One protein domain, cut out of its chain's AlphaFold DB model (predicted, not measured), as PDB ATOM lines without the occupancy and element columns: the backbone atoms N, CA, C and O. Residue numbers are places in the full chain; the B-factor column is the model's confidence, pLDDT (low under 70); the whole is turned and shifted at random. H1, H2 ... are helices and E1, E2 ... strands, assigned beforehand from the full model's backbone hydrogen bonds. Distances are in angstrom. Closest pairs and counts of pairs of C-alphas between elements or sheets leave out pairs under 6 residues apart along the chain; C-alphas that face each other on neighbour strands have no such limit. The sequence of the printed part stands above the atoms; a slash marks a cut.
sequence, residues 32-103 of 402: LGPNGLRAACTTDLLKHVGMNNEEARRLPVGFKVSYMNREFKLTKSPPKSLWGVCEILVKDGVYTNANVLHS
ATOM      1  N   LEU A  32      24.734  33.943  28.720       46.91
ATOM      2  CA  LEU A  32      23.817  32.907  28.196       46.91
ATOM      3  C   LEU A  32      23.962  31.564  28.946       46.91
ATOM      4  O   LEU A  32      23.820  30.483  28.376       46.91
ATOM      5  N   GLY A  33      24.209  31.616  30.258       45.00
ATOM      6  CA  GLY A  33      23.863  30.515  31.142       45.00
ATOM      7  C   GLY A  33      22.353  30.228  31.079       45.00
ATOM      8  O   GLY A  33      21.585  30.979  30.467       45.00
ATOM      9  N   PRO A  34      21.868  29.173  31.752       54.00
ATOM     10  CA  PRO A  34      20.434  28.868  31.820       54.00
ATOM     11  C   PRO A  34      19.575  30.068  32.277       54.00
ATOM     12  O   PRO A  34      18.402  30.160  31.919       54.00
ATOM     13  N   ASN A  35      20.170  31.026  32.996       57.62
ATOM     14  CA  ASN A  35      19.522  32.265  33.419       57.62
ATOM     15  C   ASN A  35      19.419  33.332  32.312       57.62
ATOM     16  O   ASN A  35      18.401  34.022  32.256       57.62
ATOM     17  N   GLY A  36      20.391  33.449  31.401       62.19
ATOM     18  CA  GLY A  36      20.316  34.405  30.289       62.19
ATOM     19  C   GLY A  36      19.410  33.940  29.163       62.19
ATOM     20  O   GLY A  36      18.630  34.736  28.648       62.19
ATOM     21  N   LEU A  37      19.402  32.636  28.848       63.88
ATOM     22  CA  LEU A  37      18.412  32.077  27.916       63.88
ATOM     23  C   LEU A  37      16.985  32.294  28.449       63.88
ATOM     24  O   LEU A  37      16.059  32.597  27.696       63.88
ATOM     25  N   ARG A  38      16.829  32.197  29.775       71.00
ATOM     26  CA  ARG A  38      15.586  32.508  30.473       71.00
ATOM     27  C   ARG A  38      15.196  33.968  30.372       71.00
ATOM     28  O   ARG A  38      14.064  34.247  29.982       71.00
ATOM     29  N   ALA A  39      16.098  34.888  30.685       70.12
ATOM     30  CA  ALA A  39      15.825  36.316  30.580       70.12
ATOM     31  C   ALA A  39      15.495  36.731  29.135       70.12
ATOM     32  O   ALA A  39      14.475  37.379  28.911       70.12
ATOM     33  N   ALA A  40      16.283  36.285  28.152       69.88
ATOM     34  CA  ALA A  40      16.074  36.600  26.741       69.88
ATOM     35  C   ALA A  40      14.725  36.075  26.237       69.88
ATOM     36  O   ALA A  40      13.909  36.851  25.746       69.88
ATOM     37  N   CYS A  41      14.437  34.788  26.450       75.69
ATOM     38  CA  CYS A  41      13.189  34.198  25.976       75.69
ATOM     39  C   CYS A  41      11.958  34.811  26.652       75.69
ATOM     40  O   CYS A  41      10.960  35.090  25.991       75.69
ATOM     41  N   THR A  42      12.013  35.045  27.968       75.81
ATOM     42  CA  THR A  42      10.880  35.652  28.683       75.81
ATOM     43  C   THR A  42      10.638  37.100  28.266       75.81
ATOM     44  O   THR A  42       9.484  37.506  28.137       75.81
ATOM     45  N   THR A  43      11.701  37.858  27.994       77.81
ATOM     46  CA  THR A  43      11.609  39.238  27.500       77.81
ATOM     47  C   THR A  43      11.059  39.281  26.076       77.81
ATOM     48  O   THR A  43      10.175  40.088  25.793       77.81
ATOM     49  N   ASP A  44      11.502  38.381  25.196       75.69
ATOM     50  CA  ASP A  44      11.003  38.304  23.819       75.69
ATOM     51  C   ASP A  44       9.539  37.869  23.758       75.69
ATOM     52  O   ASP A  44       8.753  38.455  23.014       75.69
ATOM     53  N   LEU A  45       9.124  36.896  24.572       73.75
ATOM     54  CA  LEU A  45       7.714  36.513  24.685       73.75
ATOM     55  C   LEU A  45       6.854  37.668  25.201       73.75
ATOM     56  O   LEU A  45       5.787  37.926  24.646       73.75
ATOM     57  N   LEU A  46       7.325  38.392  26.216       78.75
ATOM     58  CA  LEU A  46       6.629  39.573  26.724       78.75
ATOM     59  C   LEU A  46       6.494  40.647  25.636       78.75
ATOM     60  O   LEU A  46       5.426  41.226  25.470       78.75
ATOM     61  N   LYS A  47       7.555  40.889  24.862       79.06
ATOM     62  CA  LYS A  47       7.600  41.945  23.844       79.06
ATOM     63  C   LYS A  47       6.804  41.607  22.583       79.06
ATOM     64  O   LYS A  47       6.123  42.475  22.047       79.06
ATOM     65  N   HIS A  48       6.894  40.369  22.100       77.00
ATOM     66  CA  HIS A  48       6.292  39.955  20.829       77.00
ATOM     67  C   HIS A  48       4.884  39.391  20.974       77.00
ATOM     68  O   HIS A  48       4.074  39.538  20.062       77.00
ATOM     69  N   VAL A  49       4.586  38.750  22.103       77.75
ATOM     70  CA  VAL A  49       3.271  38.148  22.359       77.75
ATOM     71  C   VAL A  49       2.431  39.036  23.283       77.75
ATOM     72  O   VAL A  49       1.223  38.849  23.374       77.75
ATOM     73  N   GLY A  50       3.045  40.025  23.946       82.19
ATOM     74  CA  GLY A  50       2.355  40.921  24.878       82.19
ATOM     75  C   GLY A  50       1.893  40.220  26.154       82.19
ATOM     76  O   GLY A  50       1.075  40.764  26.884       82.19
ATOM     77  N   MET A  51       2.380  39.003  26.400       80.25
ATOM     78  CA  MET A  51       1.865  38.136  27.449       80.25
ATOM     79  C   MET A  51       2.607  38.380  28.756       80.25
ATOM     80  O   MET A  51       3.833  38.339  28.774       80.25
ATOM     81  N   ASN A  52       1.891  38.576  29.860       83.19
ATOM     82  CA  ASN A  52       2.497  38.651  31.194       83.19
ATOM     83  C   ASN A  52       2.465  37.292  31.934       83.19
ATOM     84  O   ASN A  52       1.884  36.305  31.475       83.19
ATOM     85  N   ASN A  53       3.113  37.207  33.104       76.62
ATOM     86  CA  ASN A  53       3.170  35.962  33.890       76.62
ATOM     87  C   ASN A  53       1.793  35.464  34.366       76.62
ATOM     88  O   ASN A  53       1.620  34.258  34.553       76.62
ATOM     89  N   GLU A  54       0.831  36.358  34.596       79.69
ATOM     90  CA  GLU A  54      -0.515  35.977  35.033       79.69
ATOM     91  C   GLU A  54      -1.353  35.430  33.878       79.69
ATOM     92  O   GLU A  54      -2.076  34.449  34.047       79.69
ATOM     93  N   GLU A  55      -1.208  36.007  32.691       81.19
ATOM     94  CA  GLU A  55      -1.835  35.540  31.457       81.19
ATOM     95  C   GLU A  55      -1.277  34.187  31.028       81.19
ATOM     96  O   GLU A  55      -2.054  33.285  30.717       81.19
ATOM     97  N   ALA A  56       0.044  33.995  31.125       76.81
ATOM     98  CA  ALA A  56       0.690  32.715  30.843       76.81
ATOM     99  C   ALA A  56       0.103  31.567  31.687       76.81
ATOM    100  O   ALA A  56      -0.093  30.462  31.184       76.81
ATOM    101  N   ARG A  57      -0.246  31.842  32.955       77.94
ATOM    102  CA  ARG A  57      -0.879  30.873  33.873       77.94
ATOM    103  C   ARG A  57      -2.320  30.533  33.515       77.94
ATOM    104  O   ARG A  57      -2.814  29.485  33.926       77.94
ATOM    105  N   ARG A  58      -3.010  31.431  32.813       81.75
ATOM    106  CA  ARG A  58      -4.421  31.285  32.433       81.75
ATOM    107  C   ARG A  58      -4.595  30.698  31.034       81.75
ATOM    108  O   ARG A  58      -5.731  30.532  30.596       81.75
ATOM    109  N   LEU A  59      -3.502  30.380  30.336       80.00
ATOM    110  CA  LEU A  59      -3.576  29.814  28.995       80.00
ATOM    111  C   LEU A  59      -4.271  28.450  29.017       80.00
ATOM    112  O   LEU A  59      -3.829  27.559  29.741       80.00
ATOM    113  N   PRO A  60      -5.333  28.244  28.223       78.19
ATOM    114  CA  PRO A  60      -5.966  26.940  28.120       78.19
ATOM    115  C   PRO A  60      -5.074  25.952  27.359       78.19
ATOM    116  O   PRO A  60      -4.258  26.326  26.512       78.19
ATOM    117  N   VAL A  61      -5.270  24.657  27.614       77.06
ATOM    118  CA  VAL A  61      -4.662  23.600  26.793       77.06
ATOM    119  C   VAL A  61      -5.125  23.770  25.346       77.06
ATOM    120  O   VAL A  61      -6.309  23.974  25.080       77.06
ATOM    121  N   GLY A  62      -4.194  23.701  24.398       76.62
ATOM    122  CA  GLY A  62      -4.468  23.928  22.984       76.62
ATOM    123  C   GLY A  62      -4.451  25.394  22.552       76.62
ATOM    124  O   GLY A  62      -4.757  25.662  21.389       76.62
ATOM    125  N   PHE A  63      -4.079  26.321  23.441       80.06
ATOM    126  CA  PHE A  63      -3.854  27.716  23.082       80.06
ATOM    127  C   PHE A  63      -2.784  27.828  21.993       80.06
ATOM    128  O   PHE A  63      -1.732  27.181  22.061       80.06
ATOM    129  N   LYS A  64      -3.094  28.632  20.974       78.38
ATOM    130  CA  LYS A  64      -2.203  28.921  19.859       78.38
ATOM    131  C   LYS A  64      -1.608  30.309  20.032       78.38
ATOM    132  O   LYS A  64      -2.364  31.267  20.157       78.38
ATOM    133  N   VAL A  65      -0.288  30.422  19.957       76.62
ATOM    134  CA  VAL A  65       0.371  31.715  19.742       76.62
ATOM    135  C   VAL A  65       1.175  31.671  18.464       76.62
ATOM    136  O   VAL A  65       1.747  30.645  18.103       76.62
ATOM    137  N   SER A  66       1.191  32.809  17.781       74.19
ATOM    138  CA  SER A  66       2.137  33.079  16.714       74.19
ATOM    139  C   SER A  66       3.340  33.795  17.319       74.19
ATOM    140  O   SER A  66       3.197  34.886  17.864       74.19
ATOM    141  N   TYR A  67       4.516  33.177  17.251       71.12
ATOM    142  CA  TYR A  67       5.788  33.824  17.576       71.12
ATOM    143  C   TYR A  67       6.642  33.838  16.321       71.12
ATOM    144  O   TYR A  67       6.866  32.786  15.722       71.12
ATOM    145  N   MET A  68       7.085  35.027  15.900       68.81
ATOM    146  CA  MET A  68       7.905  35.205  14.692       68.81
ATOM    147  C   MET A  68       7.311  34.475  13.462       68.81
ATOM    148  O   MET A  68       7.998  33.724  12.771       68.81
ATOM    149  N   ASN A  69       6.006  34.650  13.211       71.69
ATOM    150  CA  ASN A  69       5.241  34.008  12.122       71.69
ATOM    151  C   ASN A  69       5.145  32.472  12.176       71.69
ATOM    152  O   ASN A  69       4.763  31.842  11.188       71.69
ATOM    153  N   ARG A  70       5.467  31.849  13.311       68.25
ATOM    154  CA  ARG A  70       5.227  30.423  13.545       68.25
ATOM    155  C   ARG A  70       4.106  30.251  14.552       68.25
ATOM    156  O   ARG A  70       4.232  30.662  15.702       68.25
ATOM    157  N   GLU A  71       3.027  29.608  14.118       73.44
ATOM    158  CA  GLU A  71       1.996  29.133  15.034       73.44
ATOM    159  C   GLU A  71       2.521  27.933  15.820       73.44
ATOM    160  O   GLU A  71       2.965  26.941  15.242       73.44
ATOM    161  N   PHE A  72       2.411  27.993  17.140       73.88
ATOM    162  CA  PHE A  72       2.584  26.837  18.008       73.88
ATOM    163  C   PHE A  72       1.339  26.646  18.851       73.88
ATOM    164  O   PHE A  72       0.671  27.602  19.243       73.88
ATOM    165  N   LYS A  73       1.032  25.381  19.124       76.62
ATOM    166  CA  LYS A  73      -0.100  24.975  19.943       76.62
ATOM    167  C   LYS A  73       0.439  24.343  21.216       76.62
ATOM    168  O   LYS A  73       1.211  23.395  21.141       76.62
ATOM    169  N   LEU A  74       0.007  24.828  22.375       73.81
ATOM    170  CA  LEU A  74       0.322  24.203  23.659       73.81
ATOM    171  C   LEU A  74      -0.357  22.827  23.729       73.81
ATOM    172  O   LEU A  74      -1.572  22.735  23.904       73.81
ATOM    173  N   THR A  75       0.412  21.755  23.527       64.19
ATOM    174  CA  THR A  75      -0.101  20.373  23.461       64.19
ATOM    175  C   THR A  75      -0.213  19.699  24.827       64.19
ATOM    176  O   THR A  75      -0.964  18.736  24.968       64.19
ATOM    177  N   LYS A  76       0.502  20.201  25.841       64.00
ATOM    178  CA  LYS A  76       0.505  19.669  27.212       64.00
ATOM    179  C   LYS A  76       0.020  20.721  28.211       64.00
ATOM    180  O   LYS A  76      -0.279  21.850  27.828       64.00
ATOM    181  N   SER A  77      -0.139  20.292  29.464       67.69
ATOM    182  CA  SER A  77      -0.688  21.052  30.594       67.69
ATOM    183  C   SER A  77      -0.283  22.533  30.607       67.69
ATOM    184  O   SER A  77       0.839  22.875  30.227       67.69
ATOM    185  N   PRO A  78      -1.187  23.420  31.062       67.25
ATOM    186  CA  PRO A  78      -0.977  24.853  30.970       67.25
ATOM    187  C   PRO A  78       0.288  25.267  31.740       67.25
ATOM    188  O   PRO A  78       0.507  24.807  32.869       67.25
ATOM    189  N   PRO A  79       1.150  26.102  31.138       75.31
ATOM    190  CA  PRO A  79       2.400  26.500  31.758       75.31
ATOM    191  C   PRO A  79       2.126  27.335  33.014       75.31
ATOM    192  O   PRO A  79       1.299  28.241  33.028       75.31
ATOM    193  N   LYS A  80       2.839  27.041  34.105       74.31
ATOM    194  CA  LYS A  80       2.667  27.737  35.399       74.31
ATOM    195  C   LYS A  80       3.342  29.118  35.446       74.31
ATOM    196  O   LYS A  80       3.223  29.843  36.438       74.31
ATOM    197  N   SER A  81       4.099  29.464  34.412       80.12
ATOM    198  CA  SER A  81       4.841  30.717  34.294       80.12
ATOM    199  C   SER A  81       5.154  31.004  32.830       80.12
ATOM    200  O   SER A  81       5.111  30.106  31.987       80.12
ATOM    201  N   LEU A  82       5.543  32.243  32.539       75.62
ATOM    202  CA  LEU A  82       5.990  32.651  31.208       75.62
ATOM    203  C   LEU A  82       7.265  31.904  30.780       75.62
ATOM    204  O   LEU A  82       7.431  31.545  29.618       75.62
ATOM    205  N   TRP A  83       8.112  31.541  31.750       75.81
ATOM    206  CA  TRP A  83       9.234  30.634  31.510       75.81
ATOM    207  C   TRP A  83       8.784  29.213  31.131       75.81
ATOM    208  O   TRP A  83       9.418  28.580  30.301       75.81
ATOM    209  N   GLY A  84       7.661  28.721  31.659       76.81
ATOM    210  CA  GLY A  84       7.095  27.442  31.222       76.81
ATOM    211  C   GLY A  84       6.698  27.445  29.740       76.81
ATOM    212  O   GLY A  84       6.890  26.443  29.060       76.81
ATOM    213  N   VAL A  85       6.210  28.578  29.219       74.50
ATOM    214  CA  VAL A  85       5.953  28.755  27.776       74.50
ATOM    215  C   VAL A  85       7.273  28.721  26.997       74.50
ATOM    216  O   VAL A  85       7.379  28.014  25.998       74.50
ATOM    217  N   CYS A  86       8.296  29.427  27.487       77.56
ATOM    218  CA  CYS A  86       9.647  29.402  26.921       77.56
ATOM    219  C   CYS A  86      10.252  28.003  26.861       77.56
ATOM    220  O   CYS A  86      10.776  27.611  25.825       77.56
ATOM    221  N   GLU A  87      10.184  27.236  27.949       75.69
ATOM    222  CA  GLU A  87      10.720  25.876  27.981       75.69
ATOM    223  C   GLU A  87      10.058  24.989  26.934       75.69
ATOM    224  O   GLU A  87      10.744  24.185  26.311       75.69
ATOM    225  N   ILE A  88       8.748  25.141  26.723       74.19
ATOM    226  CA  ILE A  88       8.022  24.410  25.683       74.19
ATOM    227  C   ILE A  88       8.516  24.847  24.302       74.19
ATOM    228  O   ILE A  88       8.886  23.998  23.501       74.19
ATOM    229  N   LEU A  89       8.644  26.151  24.045       73.19
ATOM    230  CA  LEU A  89       9.159  26.660  22.768       73.19
ATOM    231  C   LEU A  89      10.601  26.237  22.471       73.19
ATOM    232  O   LEU A  89      10.945  25.999  21.312       73.19
ATOM    233  N   VAL A  90      11.448  26.161  23.496       72.94
ATOM    234  CA  VAL A  90      12.835  25.702  23.376       72.94
ATOM    235  C   VAL A  90      12.878  24.189  23.157       72.94
ATOM    236  O   VAL A  90      13.579  23.742  22.252       72.94
ATOM    237  N   LYS A  91      12.108  23.404  23.924       71.75
ATOM    238  CA  LYS A  91      12.027  21.937  23.782       71.75
ATOM    239  C   LYS A  91      11.449  21.510  22.439       71.75
ATOM    240  O   LYS A  91      11.970  20.583  21.831       71.75
ATOM    241  N   ASP A  92      10.442  22.223  21.948       66.75
ATOM    242  CA  ASP A  92       9.844  21.979  20.634       66.75
ATOM    243  C   ASP A  92      10.737  22.506  19.488       66.75
ATOM    244  O   ASP A  92      10.376  22.426  18.314       66.75
ATOM    245  N   GLY A  93      11.904  23.085  19.806       61.06
ATOM    246  CA  GLY A  93      12.848  23.643  18.839       61.06
ATOM    247  C   GLY A  93      12.307  24.853  18.073       61.06
ATOM    248  O   GLY A  93      12.906  25.291  17.093       61.06
ATOM    249  N   VAL A  94      11.161  25.407  18.468       62.69
ATOM    250  CA  VAL A  94      10.517  26.532  17.780       62.69
ATOM    251  C   VAL A  94      11.257  27.827  18.078       62.69
ATOM    252  O   VAL A  94      11.490  28.600  17.155       62.69
ATOM    253  N   TYR A  95      11.691  28.035  19.325       59.19
ATOM    254  CA  TYR A  95      12.460  29.218  19.716       59.19
ATOM    255  C   TYR A  95      13.807  29.279  18.986       59.19
ATOM    256  O   TYR A  95      14.174  30.299  18.403       59.19
ATOM    257  N   THR A  96      14.518  28.149  18.934       58.59
ATOM    258  CA  THR A  96      15.793  28.045  18.219       58.59
ATOM    259  C   THR A  96      15.604  28.201  16.711       58.59
ATOM    260  O   THR A  96      16.358  28.942  16.093       58.59
ATOM    261  N   ASN A  97      14.583  27.588  16.106       53.22
ATOM    262  CA  ASN A  97      14.327  27.719  14.667       53.22
ATOM    263  C   ASN A  97      13.828  29.112  14.251       53.22
ATOM    264  O   ASN A  97      14.205  29.594  13.184       53.22
ATOM    265  N   ALA A  98      12.986  29.758  15.062       56.84
ATOM    266  CA  ALA A  98      12.487  31.108  14.804       56.84
ATOM    267  C   ALA A  98      13.629  32.132  14.811       56.84
ATOM    268  O   ALA A  98      13.744  32.930  13.882       56.84
ATOM    269  N   ASN A  99      14.529  32.038  15.791       53.59
ATOM    270  CA  ASN A  99      15.669  32.947  15.890       53.59
ATOM    271  C   ASN A  99      16.766  32.627  14.850       53.59
ATOM    272  O   ASN A  99      17.472  33.529  14.408       53.59
ATOM    273  N   VAL A 100      16.873  31.377  14.373       47.28
ATOM    274  CA  VAL A 100      17.771  31.003  13.255       47.28
ATOM    275  C   VAL A 100      17.284  31.542  11.908       47.28
ATOM    276  O   VAL A 100      18.094  31.993  11.099       47.28
ATOM    277  N   LEU A 101      15.972  31.526  11.649       45.41
ATOM    278  CA  LEU A 101      15.401  31.965  10.369       45.41
ATOM    279  C   LEU A 101      15.533  33.467  10.107       45.41
ATOM    280  O   LEU A 101      15.549  33.873   8.946       45.41
ATOM    281  N   HIS A 102      15.699  34.279  11.148       46.44
ATOM    282  CA  HIS A 102      16.026  35.696  10.995       46.44
ATOM    283  C   HIS A 102      17.499  35.954  10.635       46.44
ATOM    284  O   HIS A 102      17.825  37.048  10.170       46.44
ATOM    285  N   SER A 103      18.377  34.949  10.761       40.78
ATOM    286  CA  SER A 103      19.805  35.110  10.474       40.78
ATOM    287  C   SER A 103      20.152  34.945   8.987       40.78
ATOM    288  O   SER A 103      20.929  35.746   8.482       40.78
TER     289      SER A 103
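What this domain is: This is residues 32 to 103 of the 402 residues of an uncharacterized protein of Parcubacteria bacterium C7867-007 (UniProt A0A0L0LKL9). This is a small helical cluster with H3 near its middle: the longest helix, H1, packs across H3 at a wide angle with its residues 38 to 45, and the short H2 sits by the first residue of H3. H4 turns off at a corner after H3, and a small two-stranded hairpin, E1 and E2, lies to one side, near residues 94 to 98 of H4 and near the last residue of H1. The printed part has 72 residues, with four named helices and two named strands in the order H1, H2, E1, E2, H3, H4, and its class is mostly helix. The strands form one antiparallel sheet in the order E1, E2. The whole is compact, with a radius of gyration of the C-alphas of 11.4 A and spans of 32 by 24 by 21 A.

Where its parts are: H1 holds residues 34 to 49 and is 21.7 A from first to last C-alpha, beginning at C-alpha 34 at (20.434, 28.868, 31.820). H2 holds residues 53 to 57 and spans 6.5 A. E1, residues 64 to 67, is 9.6 A long, and E2, residues 70 to 73, is 9.9 A long. H3 holds residues 82 to 91, 14.4 A long, beginning at C-alpha 82 at (5.990, 32.651, 31.208). H4, residues 94 to 101, is 10.4 A long and ends at C-alpha 101 at (15.401, 31.965, 10.369).

How they stand to each other: H3 is the hub and touches the three other helices. H1 touches it with residues 38 to 45 alone, about perpendicular at 74 degrees; the closest C-alphas are those of Thr 42 and Trp 83, 6.0 A apart. H2 touches H3, with the C-alphas of Asn 53 and Leu 82 closest at 5.1 A. H3 and H4 touch only at the corner, and only just, with 3 pairs of C-alphas within 8 A; the closest are those of Leu 89 and Tyr 95, 5.2 A apart. These two run the same way at a steep tilt of 67 degrees, only just short of about perpendicular. E1 and E2 are a hairpin, antiparallel at 151 degrees, with N 65 and O 72 at 3.1 A and N 72 and O 65 at 2.9 A, both within hydrogen-bond range. The closest C-alphas of E2 and H4 are those of Arg 70 and Ala 98, 7.4 A apart, and those of H1 and E1 are Val 49 and Tyr 67, 6.9 A apart. H1 and H4 are only just apart, at 8.0 A. In H1, H2, H3 and H4 every O i to N i+4 pair is within hydrogen-bond range.

The domain as a whole: The two C-alphas farthest apart are those of Arg 58 and Ser 103, at 32.9 A. The printed part has no cut, and no link is long. The mean pLDDT of the printed part is 70.0; 25 residues are under 70, among them residues 32 to 37, 75 to 78 and 92 to 103, and the mean of H4 is 55.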